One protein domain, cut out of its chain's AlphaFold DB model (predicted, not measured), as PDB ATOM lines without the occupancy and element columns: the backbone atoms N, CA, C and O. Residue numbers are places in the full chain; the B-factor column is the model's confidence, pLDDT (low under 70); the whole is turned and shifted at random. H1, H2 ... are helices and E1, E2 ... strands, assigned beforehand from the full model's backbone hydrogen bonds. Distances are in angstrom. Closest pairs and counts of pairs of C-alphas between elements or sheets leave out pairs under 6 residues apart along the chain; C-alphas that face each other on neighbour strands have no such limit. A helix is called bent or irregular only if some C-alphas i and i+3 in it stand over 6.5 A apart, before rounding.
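AT A GLANCE: This is residues 13 to 31 and 45 to 122 of the 154 residues of an uncharacterized protein of Lomentospora prolificans (UniProt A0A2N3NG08). Two strand hairpins, long E1-E2 and bent E3-E4, join through E1 and E4 into one strongly twisted sheet, and two helices running opposite ways, H1 and H4, lie side by side at the far end of the E3-E4 hairpin. Short H2 caps the end of the E1-E2 hairpin where E2 ends, and short H3 lies on the way from E4 to H4. The printed part has 97 residues with four named helices and four named strands, in the order H1, E1, E2, H2, E3, E4, H3, H4; the sheet is mixed, in the order E2, E1, E4, E3, and the class is mixed, helices and strands. The whole is only just loose, close to compact, with a radius of gyration of the C-alphas of 15.2 A, and spans 36 by 33 by 23 A.

IN THESE COORDINATES: H1 covers residues 13 to 22, 14.5 A long, from C-alpha 13 at (20.987, 44.921, -50.092). After the cut come E1, residues 45 to 54, 27.6 A, beginning at C-alpha 45 at (1.341, 42.646, -27.673), and E2, residues 57 to 66, 28.5 A. H2 is residues 67 to 70. E3, residues 75 to 82, is 19.6 A long and bends by 61 degrees at residue 79; E4, residues 88 to 95, is 18.9 A long and bends by 69 degrees at residue 91. H3 is residues 100 to 103. H4, residues 107 to 121, is 21.4 A long and ends at C-alpha 121 at (23.994, 48.208, -39.181).

HOW THE PARTS SIT: E1 and E2 form an antiparallel hairpin, with N 49 and O 61 within hydrogen-bond range at 2.8 A. E1 and E4 are parallel neighbours at 45 degrees, with N 48 and O 93 at 2.8 A. E3 and E4 form the other antiparallel hairpin, with N 91 and O 79 at 2.7 A. E2, H2 and E3 make a split strand-helix-strand unit, two strands of one sheet with a helix between them along the chain and with E1 and E4 between them in the sheet; its crossover is right-handed. H2 only grazes the sheet with residues 67 to 70, and H4 only grazes it with residues 110 to 118; the closest C-alphas of E3 and H4, Leu 82 and Ala 114, are 7.1 A apart. H1 and H4 touch at a shallow tilt of 9 degrees, opposite ways; their closest C-alphas, Leu 19 and Leu 113, are 7.5 A apart. H1 and H3 are not on the sheet, and H3 is apart from H1 and H4. Every O i to N i+4 pair is within hydrogen-bond range in H1 and H4; H2 and H3 are too short for such a pair.

THE WHOLE: The two C-alphas farthest apart, of Glu 55 and Gly 122, are 42.5 A apart. Residues 32 to 44 are not printed, and C-alphas 31 and 45 are 20.4 A apart across this cut, in the link from H1 to E1. Of the links that are printed whole, none is long. Mean pLDDT of the printed part is 80.6; residue 13 and residues 30 to 31, 57 to 58 and 120 to 122 are under 70.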
ATOM      1  N   GLU A  13      22.050  45.434 -49.231       69.56
ATOM      2  CA  GLU A  13      20.987  44.921 -50.092       69.56
ATOM      3  C   GLU A  13      21.319  43.541 -50.684       69.56
ATOM      4  O   GLU A  13      20.519  42.602 -50.625       69.56
ATOM      5  N   GLU A  14      22.494  43.453 -51.303       77.56
ATOM      6  CA  GLU A  14      22.962  42.339 -52.121       77.56
ATOM      7  C   GLU A  14      23.378  41.182 -51.219       77.56
ATOM      8  O   GLU A  14      22.947  40.053 -51.441       77.56
ATOM      9  N   ALA A  15      24.094  41.478 -50.130       82.12
ATOM     10  CA  ALA A  15      24.479  40.481 -49.134       82.12
ATOM     11  C   ALA A  15      23.255  39.797 -48.495       82.12
ATOM     12  O   ALA A  15      23.253  38.586 -48.266       82.12
ATOM     13  N   LEU A  16      22.180  40.553 -48.243       80.69
ATOM     14  CA  LEU A  16      20.919  39.988 -47.760       80.69
ATOM     15  C   LEU A  16      20.207  39.167 -48.836       80.69
ATOM     16  O   LEU A  16      19.707  38.085 -48.537       80.69
ATOM     17  N   GLY A  17      20.184  39.628 -50.084       83.00
ATOM     18  CA  GLY A  17      19.641  38.846 -51.197       83.00
ATOM     19  C   GLY A  17      20.342  37.492 -51.356       83.00
ATOM     20  O   GLY A  17      19.679  36.454 -51.404       83.00
ATOM     21  N   GLU A  18      21.674  37.497 -51.368       89.31
ATOM     22  CA  GLU A  18      22.505  36.296 -51.477       89.31
ATOM     23  C   GLU A  18      22.272  35.325 -50.323       89.31
ATOM     24  O   GLU A  18      22.098  34.128 -50.560       89.31
ATOM     25  N   LEU A  19      22.201  35.827 -49.085       88.56
ATOM     26  CA  LEU A  19      21.907  35.006 -47.913       88.56
ATOM     27  C   LEU A  19      20.566  34.274 -48.073       88.56
ATOM     28  O   LEU A  19      20.472  33.071 -47.834       88.56
ATOM     29  N   PHE A  20      19.524  34.978 -48.513       86.25
ATOM     30  CA  PHE A  20      18.195  34.388 -48.664       86.25
ATOM     31  C   PHE A  20      18.141  33.334 -49.775       86.25
ATOM     32  O   PHE A  20      17.466  32.320 -49.604       86.25
ATOM     33  N   VAL A  21      18.840  33.558 -50.892       90.31
ATOM     34  CA  VAL A  21      18.931  32.584 -51.992       90.31
ATOM     35  C   VAL A  21      19.751  31.365 -51.573       90.31
ATOM     36  O   VAL A  21      19.323  30.238 -51.817       90.31
ATOM     37  N   ARG A  22      20.884  31.567 -50.890       94.81
ATOM     38  CA  ARG A  22      21.755  30.488 -50.394       94.81
ATOM     39  C   ARG A  22      21.017  29.529 -49.461       94.81
ATOM     40  O   ARG A  22      21.245  28.327 -49.530       94.81
ATOM     41  N   HIS A  23      20.115  30.057 -48.635       91.12
ATOM     42  CA  HIS A  23      19.291  29.269 -47.713       91.12
ATOM     43  C   HIS A  23      17.940  28.830 -48.306       91.12
ATOM     44  O   HIS A  23      17.158  28.175 -47.623       91.12
ATOM     45  N   GLY A  24      17.633  29.167 -49.566       88.06
ATOM     46  CA  GLY A  24      16.386  28.761 -50.229       88.06
ATOM     47  C   GLY A  24      15.117  29.395 -49.641       88.06
ATOM     48  O   GLY A  24      14.019  28.858 -49.789       88.06
ATOM     49  N   VAL A  25      15.249  30.536 -48.962       83.31
ATOM     50  CA  VAL A  25      14.159  31.208 -48.237       83.31
ATOM     51  C   VAL A  25      13.653  32.470 -48.941       83.31
ATOM     52  O   VAL A  25      12.879  33.257 -48.378       83.31
ATOM     53  N   GLN A  26      14.062  32.701 -50.192       82.62
ATOM     54  CA  GLN A  26      13.688  33.866 -51.001       82.62
ATOM     55  C   GLN A  26      12.171  33.991 -51.259       82.62
ATOM     56  O   GLN A  26      11.679  35.106 -51.393       82.62
ATOM     57  N   ASP A  27      11.412  32.900 -51.177       78.56
ATOM     58  CA  ASP A  27       9.945  32.920 -51.311       78.56
ATOM     59  C   ASP A  27       9.206  32.701 -49.976       78.56
ATOM     60  O   ASP A  27       7.979  32.616 -49.951       78.56
ATOM     61  N   VAL A  28       9.947  32.590 -48.867       77.69
ATOM     62  CA  VAL A  28       9.407  32.295 -47.529       77.69
ATOM     63  C   VAL A  28       9.330  33.557 -46.683       77.69
ATOM     64  O   VAL A  28       8.258  33.940 -46.226       77.69
ATOM     65  N   PHE A  29      10.465  34.229 -46.501       76.12
ATOM     66  CA  PHE A  29      10.517  35.442 -45.690       76.12
ATOM     67  C   PHE A  29      10.336  36.696 -46.538       76.12
ATOM     68  O   PHE A  29      10.393  36.674 -47.761       76.12
ATOM     69  N   GLY A  30      10.134  37.825 -45.893       68.31
ATOM     70  CA  GLY A  30      10.100  39.138 -46.509       68.31
ATOM     71  C   GLY A  30      10.741  40.107 -45.546       68.31
ATOM     72  O   GLY A  30      10.707  39.871 -44.344       68.31
ATOM     73  N   VAL A  31      11.294  41.195 -46.057       64.19
ATOM     74  CA  VAL A  31      11.731  42.300 -45.211       64.19
ATOM     75  C   VAL A  31      10.960  43.534 -45.657       64.19
ATOM     76  O   VAL A  31      10.765  43.769 -46.850       64.19
ATOM     77  N   VAL A  45       0.570  42.969 -26.471       87.19
ATOM     78  CA  VAL A  45       1.341  42.646 -27.673       87.19
ATOM     79  C   VAL A  45       0.540  42.996 -28.912       87.19
ATOM     80  O   VAL A  45      -0.688  43.029 -28.882       87.19
ATOM     81  N   LEU A  46       1.234  43.262 -30.013       87.12
ATOM     82  CA  LEU A  46       0.595  43.513 -31.295       87.12
ATOM     83  C   LEU A  46       0.193  42.179 -31.930       87.12
ATOM     84  O   LEU A  46       1.049  41.325 -32.153       87.12
ATOM     85  N   LEU A  47      -1.100  42.010 -32.206       87.81
ATOM     86  CA  LEU A  47      -1.656  40.856 -32.905       87.81
ATOM     87  C   LEU A  47      -2.223  41.297 -34.255       87.81
ATOM     88  O   LEU A  47      -3.198  42.052 -34.311       87.81
ATOM     89  N   GLY A  48      -1.607  40.812 -35.328       84.31
ATOM     90  CA  GLY A  48      -2.079  40.901 -36.699       84.31
ATOM     91  C   GLY A  48      -3.198  39.895 -36.961       84.31
ATOM     92  O   GLY A  48      -3.080  38.705 -36.663       84.31
ATOM     93  N   THR A  49      -4.302  40.376 -37.521       79.75
ATOM     94  CA  THR A  49      -5.414  39.560 -38.017       79.75
ATOM     95  C   THR A  49      -5.555  39.795 -39.512       79.75
ATOM     96  O   THR A  49      -5.684  40.937 -39.963       79.75
ATOM     97  N   GLU A  50      -5.539  38.718 -40.295       76.81
ATOM     98  CA  GLU A  50      -5.752  38.821 -41.734       76.81
ATOM     99  C   GLU A  50      -7.225  39.140 -42.028       76.81
ATOM    100  O   GLU A  50      -8.138  38.438 -41.596       76.81
ATOM    101  N   ALA A  51      -7.461  40.204 -42.787       73.75
ATOM    102  CA  ALA A  51      -8.752  40.544 -43.354       73.75
ATOM    103  C   ALA A  51      -8.712  40.305 -44.861       73.75
ATOM    104  O   ALA A  51      -7.976  40.967 -45.600       73.75
ATOM    105  N   LYS A  52      -9.539  39.376 -45.339       78.94
ATOM    106  CA  LYS A  52      -9.771  39.214 -46.775       78.94
ATOM    107  C   LYS A  52     -10.521  40.435 -47.298       78.94
ATOM    108  O   LYS A  52     -11.607  40.748 -46.819       78.94
ATOM    109  N   LEU A  53      -9.930  41.119 -48.271       74.50
ATOM    110  CA  LEU A  53     -10.539  42.259 -48.956       74.50
ATOM    111  C   LEU A  53     -11.195  41.824 -50.274       74.50
ATOM    112  O   LEU A  53     -12.199  42.399 -50.684       74.50
ATOM    113  N   SER A  54     -10.644  40.797 -50.927       78.38
ATOM    114  CA  SER A  54     -11.231  40.105 -52.079       78.38
ATOM    115  C   SER A  54     -10.630  38.703 -52.241       78.38
ATOM    116  O   SER A  54      -9.686  38.344 -51.540       78.38
ATOM    117  N   GLU A  55     -11.108  37.930 -53.222       76.06
ATOM    118  CA  GLU A  55     -10.545  36.613 -53.578       76.06
ATOM    119  C   GLU A  55      -9.038  36.649 -53.892       76.06
ATOM    120  O   GLU A  55      -8.328  35.668 -53.681       76.06
ATOM    121  N   GLN A  56      -8.517  37.783 -54.378       71.25
ATOM    122  CA  GLN A  56      -7.096  37.947 -54.714       71.25
ATOM    123  C   GLN A  56      -6.351  38.927 -53.801       71.25
ATOM    124  O   GLN A  56      -5.173  39.219 -54.050       71.25
ATOM    125  N   SER A  57      -7.003  39.471 -52.771       62.34
ATOM    126  CA  SER A  57      -6.378  40.454 -51.887       62.34
ATOM    127  C   SER A  57      -6.744  40.259 -50.423       62.34
ATOM    128  O   SER A  57      -7.903  40.103 -50.047       62.34
ATOM    129  N   SER A  58      -5.725  40.330 -49.579       69.00
ATOM    130  CA  SER A  58      -5.869  40.414 -48.137       69.00
ATOM    131  C   SER A  58      -5.089  41.611 -47.609       69.00
ATOM    132  O   SER A  58      -4.140  42.093 -48.239       69.00
ATOM    133  N   ALA A  59      -5.539  42.114 -46.470       71.00
ATOM    134  CA  ALA A  59      -4.827  43.060 -45.633       71.00
ATOM    135  C   ALA A  59      -4.579  42.423 -44.265       71.00
ATOM    136  O   ALA A  59      -5.276  41.489 -43.876       71.00
ATOM    137  N   CYS A  60      -3.607  42.944 -43.527       72.88
ATOM    138  CA  CYS A  60      -3.420  42.615 -42.121       72.88
ATOM    139  C   CYS A  60      -3.791  43.841 -41.290       72.88
ATOM    140  O   CYS A  60      -3.328  44.946 -41.583       72.88
ATOM    141  N   TRP A  61      -4.628  43.645 -40.276       80.06
ATOM    142  CA  TRP A  61      -4.913  44.659 -39.270       80.06
ATOM    143  C   TRP A  61      -4.269  44.252 -37.960       80.06
ATOM    144  O   TRP A  61      -4.556  43.180 -37.430       80.06
ATOM    145  N   THR A  62      -3.436  45.132 -37.424       81.81
ATOM    146  CA  THR A  62      -2.708  44.887 -36.185       81.81
ATOM    147  C   THR A  62      -3.333  45.689 -35.056       81.81
ATOM    148  O   THR A  62      -3.545  46.897 -35.190       81.81
ATOM    149  N   LYS A  63      -3.610  45.038 -33.926       87.44
ATOM    150  CA  LYS A  63      -4.087  45.711 -32.710       87.44
ATOM    151  C   LYS A  63      -3.326  45.240 -31.468       87.44
ATOM    152  O   LYS A  63      -2.920  44.079 -31.425       87.44
ATOM    153  N   PRO A  64      -3.155  46.092 -30.444       89.19
ATOM    154  CA  PRO A  64      -2.712  45.639 -29.133       89.19
ATOM    155  C   PRO A  64      -3.760  44.714 -28.504       89.19
ATOM    156  O   PRO A  64      -4.953  45.023 -28.523       89.19
ATOM    157  N   VAL A  65      -3.316  43.600 -27.937       90.94
ATOM    158  CA  VAL A  65      -4.140  42.655 -27.168       90.94
ATOM    159  C   VAL A  65      -3.421  42.276 -25.883       90.94
ATOM    160  O   VAL A  65      -2.186  42.276 -25.846       90.94
ATOM    161  N   LEU A  66      -4.165  41.956 -24.823       91.88
ATOM    162  CA  LEU A  66      -3.555  41.481 -23.583       91.88
ATOM    163  C   LEU A  66      -2.895  40.124 -23.817       91.88
ATOM    164  O   LEU A  66      -3.466  39.246 -24.460       91.88
ATOM    165  N   MET A  67      -1.718  39.918 -23.225       86.62
ATOM    166  CA  MET A  67      -1.014  38.633 -23.327       86.62
ATOM    167  C   MET A  67      -1.884  37.455 -22.852       86.62
ATOM    168  O   MET A  67      -1.842  36.373 -23.431       86.62
ATOM    169  N   ALA A  68      -2.710  37.675 -21.824       88.62
ATOM    170  CA  ALA A  68      -3.614  36.661 -21.283       88.62
ATOM    171  C   ALA A  68      -4.634  36.146 -22.317       88.62
ATOM    172  O   ALA A  68      -5.013  34.978 -22.266       88.62
ATOM    173  N   GLU A  69      -5.037  36.976 -23.284       87.88
ATOM    174  CA  GLU A  69      -5.978  36.593 -24.345       87.88
ATOM    175  C   GLU A  69      -5.352  35.654 -25.386       87.88
ATOM    176  O   GLU A  69      -6.066  35.030 -26.172       87.88
ATOM    177  N   LEU A  70      -4.020  35.541 -25.412       87.50
ATOM    178  CA  LEU A  70      -3.310  34.687 -26.363       87.50
ATOM    179  C   LEU A  70      -3.167  33.243 -25.896       87.50
ATOM    180  O   LEU A  70      -2.904  32.375 -26.722       87.50
ATOM    181  N   ALA A  71      -3.365  32.962 -24.604       85.06
ATOM    182  CA  ALA A  71      -3.140  31.634 -24.028       85.06
ATOM    183  C   ALA A  71      -3.990  30.528 -24.684       85.06
ATOM    184  O   ALA A  71      -3.609  29.362 -24.662       85.06
ATOM    185  N   SER A  72      -5.130  30.893 -25.278       84.19
ATOM    186  CA  SER A  72      -6.045  29.973 -25.956       84.19
ATOM    187  C   SER A  72      -5.996  30.059 -27.486       84.19
ATOM    188  O   SER A  72      -6.862  29.481 -28.142       84.19
ATOM    189  N   LYS A  73      -5.053  30.808 -28.072       86.25
ATOM    190  CA  LYS A  73      -4.978  31.040 -29.520       86.25
ATOM    191  C   LYS A  73      -3.748  30.381 -30.133       86.25
ATOM    192  O   LYS A  73      -2.649  30.480 -29.596       86.25
ATOM    193  N   ALA A  74      -3.924  29.797 -31.315       87.44
ATOM    194  CA  ALA A  74      -2.801  29.488 -32.187       87.44
ATOM    195  C   ALA A  74      -2.251  30.809 -32.741       87.44
ATOM    196  O   ALA A  74      -2.925  31.497 -33.510       87.44
ATOM    197  N   VAL A  75      -1.058  31.194 -32.296       88.44
ATOM    198  CA  VAL A  75      -0.362  32.399 -32.755       88.44
ATOM    199  C   VAL A  75       1.093  32.081 -33.052       88.44
ATOM    200  O   VAL A  75       1.707  31.239 -32.397       88.44
ATOM    201  N   HIS A  76       1.672  32.795 -34.010       83.94
ATOM    202  CA  HIS A  76       3.093  32.709 -34.333       83.94
ATOM    203  C   HIS A  76       3.695  34.104 -34.503       83.94
ATOM    204  O   HIS A  76       2.983  35.092 -34.675       83.94
ATOM    205  N   GLY A  77       5.022  34.207 -34.436       83.00
ATOM    206  CA  GLY A  77       5.709  35.467 -34.709       83.00
ATOM    207  C   GLY A  77       5.611  35.848 -36.184       83.00
ATOM    208  O   GLY A  77       5.939  35.039 -37.049       83.00
ATOM    209  N   HIS A  78       5.186  37.080 -36.457       79.56
ATOM    210  CA  HIS A  78       5.020  37.622 -37.809       79.56
ATOM    211  C   HIS A  78       5.984  38.771 -38.113       79.56
ATOM    212  O   HIS A  78       6.442  38.947 -39.237       79.56
ATOM    213  N   VAL A  79       6.327  39.574 -37.109       78.31
ATOM    214  CA  VAL A  79       7.380  40.588 -37.216       78.31
ATOM    215  C   VAL A  79       8.335  40.367 -36.073       78.31
ATOM    216  O   VAL A  79       7.895  40.233 -34.939       78.31
ATOM    217  N   PHE A  80       9.633  40.376 -36.351       77.00
ATOM    218  CA  PHE A  80      10.661  40.179 -35.343       77.00
ATOM    219  C   PHE A  80      11.506  41.446 -35.183       77.00
ATOM    220  O   PHE A  80      11.548  42.337 -36.035       77.00
ATOM    221  N   ARG A  81      12.160  41.558 -34.034       72.81
ATOM    222  CA  ARG A  81      13.238  42.515 -33.781       72.81
ATOM    223  C   ARG A  81      14.479  41.729 -33.386       72.81
ATOM    224  O   ARG A  81      14.359  40.752 -32.648       72.81
ATOM    225  N   LEU A  82      15.645  42.162 -33.858       73.88
ATOM    226  CA  LEU A  82      16.915  41.604 -33.418       73.88
ATOM    227  C   LEU A  82      17.371  42.380 -32.187       73.88
ATOM    228  O   LEU A  82      17.452  43.608 -32.195       73.88
ATOM    229  N   LEU A  83      17.611  41.658 -31.105       74.56
ATOM    230  CA  LEU A  83      18.190  42.209 -29.892       74.56
ATOM    231  C   LEU A  83      19.712  42.317 -30.039       74.56
ATOM    232  O   LEU A  83      20.330  41.635 -30.855       74.56
ATOM    233  N   SER A  84      20.338  43.149 -29.206       74.50
ATOM    234  CA  SER A  84      21.794  43.351 -29.212       74.50
ATOM    235  C   SER A  84      22.591  42.068 -28.948       74.50
ATOM    236  O   SER A  84      23.725  41.947 -29.406       74.50
ATOM    237  N   ASN A  85      21.989  41.095 -28.260       78.25
ATOM    238  CA  ASN A  85      22.559  39.771 -28.007       78.25
ATOM    239  C   ASN A  85      22.422  38.797 -29.199       78.25
ATOM    240  O   ASN A  85      22.748  37.623 -29.056       78.25
ATOM    241  N   GLY A  86      21.911  39.247 -30.349       73.81
ATOM    242  CA  GLY A  86      21.737  38.418 -31.543       73.81
ATOM    243  C   GLY A  86      20.453  37.581 -31.564       73.81
ATOM    244  O   GLY A  86      20.252  36.807 -32.494       73.81
ATOM    245  N   THR A  87      19.570  37.717 -30.571       80.44
ATOM    246  CA  THR A  87      18.304  36.970 -30.519       80.44
ATOM    247  C   THR A  87      17.182  37.696 -31.262       80.44
ATOM    248  O   THR A  87      16.960  38.888 -31.044       80.44
ATOM    249  N   PHE A  88      16.418  36.969 -32.083       78.56
ATOM    250  CA  PHE A  88      15.155  37.463 -32.631       78.56
ATOM    251  C   PHE A  88      14.022  37.275 -31.630       78.56
ATOM    252  O   PHE A  88      13.816  36.179 -31.113       78.56
ATOM    253  N   VAL A  89      13.249  38.332 -31.390       77.38
ATOM    254  CA  VAL A  89      12.017  38.250 -30.596       77.38
ATOM    255  C   VAL A  89      10.843  38.821 -31.384       77.38
ATOM    256  O   VAL A  89      11.034  39.807 -32.107       77.38
ATOM    257  N   PRO A  90       9.640  38.234 -31.275       78.88
ATOM    258  CA  PRO A  90       8.476  38.749 -31.969       78.88
ATOM    259  C   PRO A  90       8.128  40.142 -31.436       78.88
ATOM    260  O   PRO A  90       8.041  40.385 -30.234       78.88
ATOM    261  N   TYR A  91       7.971  41.068 -32.365       77.50
ATOM    262  CA  TYR A  91       7.401  42.391 -32.171       77.50
ATOM    263  C   TYR A  91       5.892  42.384 -32.455       77.50
ATOM    264  O   TYR A  91       5.132  43.050 -31.758       77.50
ATOM    265  N   GLU A  92       5.474  41.610 -33.456       81.81
ATOM    266  CA  GLU A  92       4.077  41.373 -33.812       81.81
ATOM    267  C   GLU A  92       3.851  39.871 -33.964       81.81
ATOM    268  O   GLU A  92       4.671  39.161 -34.558       81.81
ATOM    269  N   LEU A  93       2.738  39.402 -33.416       85.12
ATOM    270  CA  LEU A  93       2.231  38.050 -33.577       85.12
ATOM    271  C   LEU A  93       1.132  38.047 -34.639       85.12
ATOM    272  O   LEU A  93       0.461  39.054 -34.828       85.12
ATOM    273  N   GLN A  94       0.903  36.915 -35.288       84.88
ATOM    274  CA  GLN A  94      -0.237  36.712 -36.175       84.88
ATOM    275  C   GLN A  94      -1.030  35.487 -35.727       84.88
ATOM    276  O   GLN A  94      -0.454  34.496 -35.275       84.88
ATOM    277  N   GLU A  95      -2.355  35.575 -35.831       84.31
ATOM    278  CA  GLU A  95      -3.251  34.454 -35.547       84.31
ATOM    279  C   GLU A  95      -3.203  33.403 -36.664       84.31
ATOM    280  O   GLU A  95      -3.174  33.737 -37.851       84.31
ATOM    281  N   GLY A  96      -3.206  32.131 -36.269       83.12
ATOM    282  CA  GLY A  96      -3.113  30.975 -37.155       83.12
ATOM    283  C   GLY A  96      -1.769  30.251 -37.077       83.12
ATOM    284  O   GLY A  96      -0.852  30.635 -36.348       83.12
ATOM    285  N   GLU A  97      -1.671  29.178 -37.856       81.25
ATOM    286  CA  GLU A  97      -0.480  28.334 -37.928       81.25
ATOM    287  C   GLU A  97       0.631  28.982 -38.758       81.25
ATOM    288  O   GLU A  97       0.382  29.659 -39.760       81.25
ATOM    289  N   ILE A  98       1.879  28.726 -38.369       77.81
ATOM    290  CA  ILE A  98       3.036  29.110 -39.178       77.81
ATOM    291  C   ILE A  98       3.044  28.310 -40.489       77.81
ATOM    292  O   ILE A  98       2.732  27.119 -40.518       77.81
ATOM    293  N   SER A  99       3.436  28.943 -41.598       78.69
ATOM    294  CA  SER A  99       3.569  28.211 -42.862       78.69
ATOM    295  C   SER A  99       4.609  27.091 -42.737       78.69
ATOM    296  O   SER A  99       5.690  27.301 -42.182       78.69
ATOM    297  N   SER A 100       4.326  25.916 -43.306       75.81
ATOM    298  CA  SER A 100       5.235  24.759 -43.246       75.81
ATOM    299  C   SER A 100       6.634  25.066 -43.789       75.81
ATOM    300  O   SER A 100       7.619  24.594 -43.235       75.81
ATOM    301  N   LYS A 101       6.729  25.918 -44.820       74.88
ATOM    302  CA  LYS A 101       8.005  26.384 -45.387       74.88
ATOM    303  C   LYS A 101       8.807  27.260 -44.419       74.88
ATOM    304  O   LYS A 101      10.028  27.158 -44.367       74.88
ATOM    305  N   ALA A 102       8.136  28.130 -43.662       76.38
ATOM    306  CA  ALA A 102       8.796  28.934 -42.636       76.38
ATOM    307  C   ALA A 102       9.228  28.058 -41.453       76.38
ATOM    308  O   ALA A 102      10.352  28.192 -40.980       76.38
ATOM    309  N   ALA A 103       8.381  27.109 -41.041       77.75
ATOM    310  CA  ALA A 103       8.691  26.163 -39.971       77.75
ATOM    311  C   ALA A 103       9.886  25.249 -40.306       77.75
ATOM    312  O   ALA A 103      10.640  24.880 -39.412       77.75
ATOM    313  N   SER A 104      10.084  24.905 -41.583       81.31
ATOM    314  CA  SER A 104      11.196  24.061 -42.042       81.31
ATOM    315  C   SER A 104      12.501  24.818 -42.298       81.31
ATOM    316  O   SER A 104      13.436  24.240 -42.850       81.31
ATOM    317  N   THR A 105      12.570  26.115 -41.989       82.44
ATOM    318  CA  THR A 105      13.788  26.898 -42.225       82.44
ATOM    319  C   THR A 105      14.887  26.487 -41.252       82.44
ATOM    320  O   THR A 105      14.670  26.427 -40.044       82.44
ATOM    321  N   ALA A 106      16.080  26.244 -41.792       89.38
ATOM    322  CA  ALA A 106      17.237  25.819 -41.024       89.38
ATOM    323  C   ALA A 106      17.699  26.925 -40.039       89.38
ATOM    324  O   ALA A 106      17.757  28.098 -40.429       89.38
ATOM    325  N   PRO A 107      18.025  26.601 -38.770       86.94
ATOM    326  CA  PRO A 107      18.475  27.583 -37.776       86.94
ATOM    327  C   PRO A 107      19.683  28.429 -38.212       86.94
ATOM    328  O   PRO A 107      19.805  29.589 -37.813       86.94
ATOM    329  N   GLU A 108      20.554  27.864 -39.047       92.69
ATOM    330  CA  GLU A 108      21.772  28.475 -39.585       92.69
ATOM    331  C   GLU A 108      21.467  29.766 -40.347       92.69
ATOM    332  O   GLU A 108      22.185  30.756 -40.202       92.69
ATOM    333  N   PHE A 109      20.349  29.803 -41.079       88.75
ATOM    334  CA  PHE A 109      19.898  31.007 -41.771       88.75
ATOM    335  C   PHE A 109      19.712  32.177 -40.799       88.75
ATOM    336  O   PHE A 109      20.186  33.283 -41.056       88.75
ATOM    337  N   PHE A 110      19.045  31.945 -39.665       85.94
ATOM    338  CA  PHE A 110      18.791  32.995 -38.680       85.94
ATOM    339  C   PHE A 110      20.082  33.440 -37.986       85.94
ATOM    340  O   PHE A 110      20.248  34.625 -37.704       85.94
ATOM    341  N   GLN A 111      21.017  32.519 -37.748       89.62
ATOM    342  CA  GLN A 111      22.321  32.853 -37.170       89.62
ATOM    343  C   GLN A 111      23.129  33.751 -38.113       89.62
ATOM    344  O   GLN A 111      23.588  34.819 -37.704       89.62
ATOM    345  N   GLU A 112      23.244  33.374 -39.387       91.19
ATOM    346  CA  GLU A 112      23.933  34.179 -40.398       91.19
ATOM    347  C   GLU A 112      23.243  35.529 -40.625       91.19
ATOM    348  O   GLU A 112      23.914  36.553 -40.748       91.19
ATOM    349  N   LEU A 113      21.907  35.559 -40.608       86.38
ATOM    350  CA  LEU A 113      21.132  36.794 -40.718       86.38
ATOM    351  C   LEU A 113      21.414  37.745 -39.548       86.38
ATOM    352  O   LEU A 113      21.597  38.944 -39.757       86.38
ATOM    353  N   ALA A 114      21.468  37.226 -38.321       83.88
ATOM    354  CA  ALA A 114      21.774  38.019 -37.134       83.88
ATOM    355  C   ALA A 114      23.197  38.598 -37.177       83.88
ATOM    356  O   ALA A 114      23.399  39.754 -36.800       83.88
ATOM    357  N   LEU A 115      24.172  37.817 -37.650       86.75
ATOM    358  CA  LEU A 115      25.551  38.276 -37.838       86.75
ATOM    359  C   LEU A 115      25.617  39.381 -38.892       86.75
ATOM    360  O   LEU A 115      26.076  40.481 -38.590       86.75
ATOM    361  N   LEU A 116      25.056  39.126 -40.075       84.44
ATOM    362  CA  LEU A 116      25.046  40.077 -41.182       84.44
ATOM    363  C   LEU A 116      24.431  41.419 -40.771       84.44
ATOM    364  O   LEU A 116      24.995  42.477 -41.040       84.44
ATOM    365  N   LEU A 117      23.295  41.397 -40.077       77.88
ATOM    366  CA  LEU A 117      22.596  42.621 -39.687       77.88
ATOM    367  C   LEU A 117      23.325  43.391 -38.586       77.88
ATOM    368  O   LEU A 117      23.297  44.620 -38.598       77.88
ATOM    369  N   ARG A 118      24.020  42.706 -37.675       74.94
ATOM    370  CA  ARG A 118      24.867  43.360 -36.667       74.94
ATOM    371  C   ARG A 118      26.091  44.025 -37.288       74.94
ATOM    372  O   ARG A 118      26.392  45.169 -36.950       74.94
ATOM    373  N   ASP A 119      26.765  43.325 -38.193       72.88
ATOM    374  CA  ASP A 119      28.016  43.789 -38.799       72.88
ATOM    375  C   ASP A 119      27.774  44.952 -39.770       72.88
ATOM    376  O   ASP A 119      28.609  45.845 -39.901       72.88
ATOM    377  N   THR A 120      26.595  44.985 -40.397       65.31
ATOM    378  CA  THR A 120      26.254  45.987 -41.413       65.31
ATOM    379  C   THR A 120      25.554  47.229 -40.844       65.31
ATOM    380  O   THR A 120      25.655  48.303 -41.432       65.31
ATOM    381  N   MET A 121      24.855  47.124 -39.703       56.66
ATOM    382  CA  MET A 121      23.994  48.208 -39.181       56.66
ATOM    383  C   MET A 121      24.514  48.893 -37.901       56.66
ATOM    384  O   MET A 121      23.915  49.871 -37.446       56.66
ATOM    385  N   GLY A 122      25.633  48.438 -37.321       48.62
ATOM    386  CA  GLY A 122      26.203  49.031 -36.102       48.62
ATOM    387  C   GLY A 122      25.257  48.967 -34.883       48.62
ATOM    388  O   GLY A 122      24.272  48.234 -34.903       48.62
TER     389      GLY A 122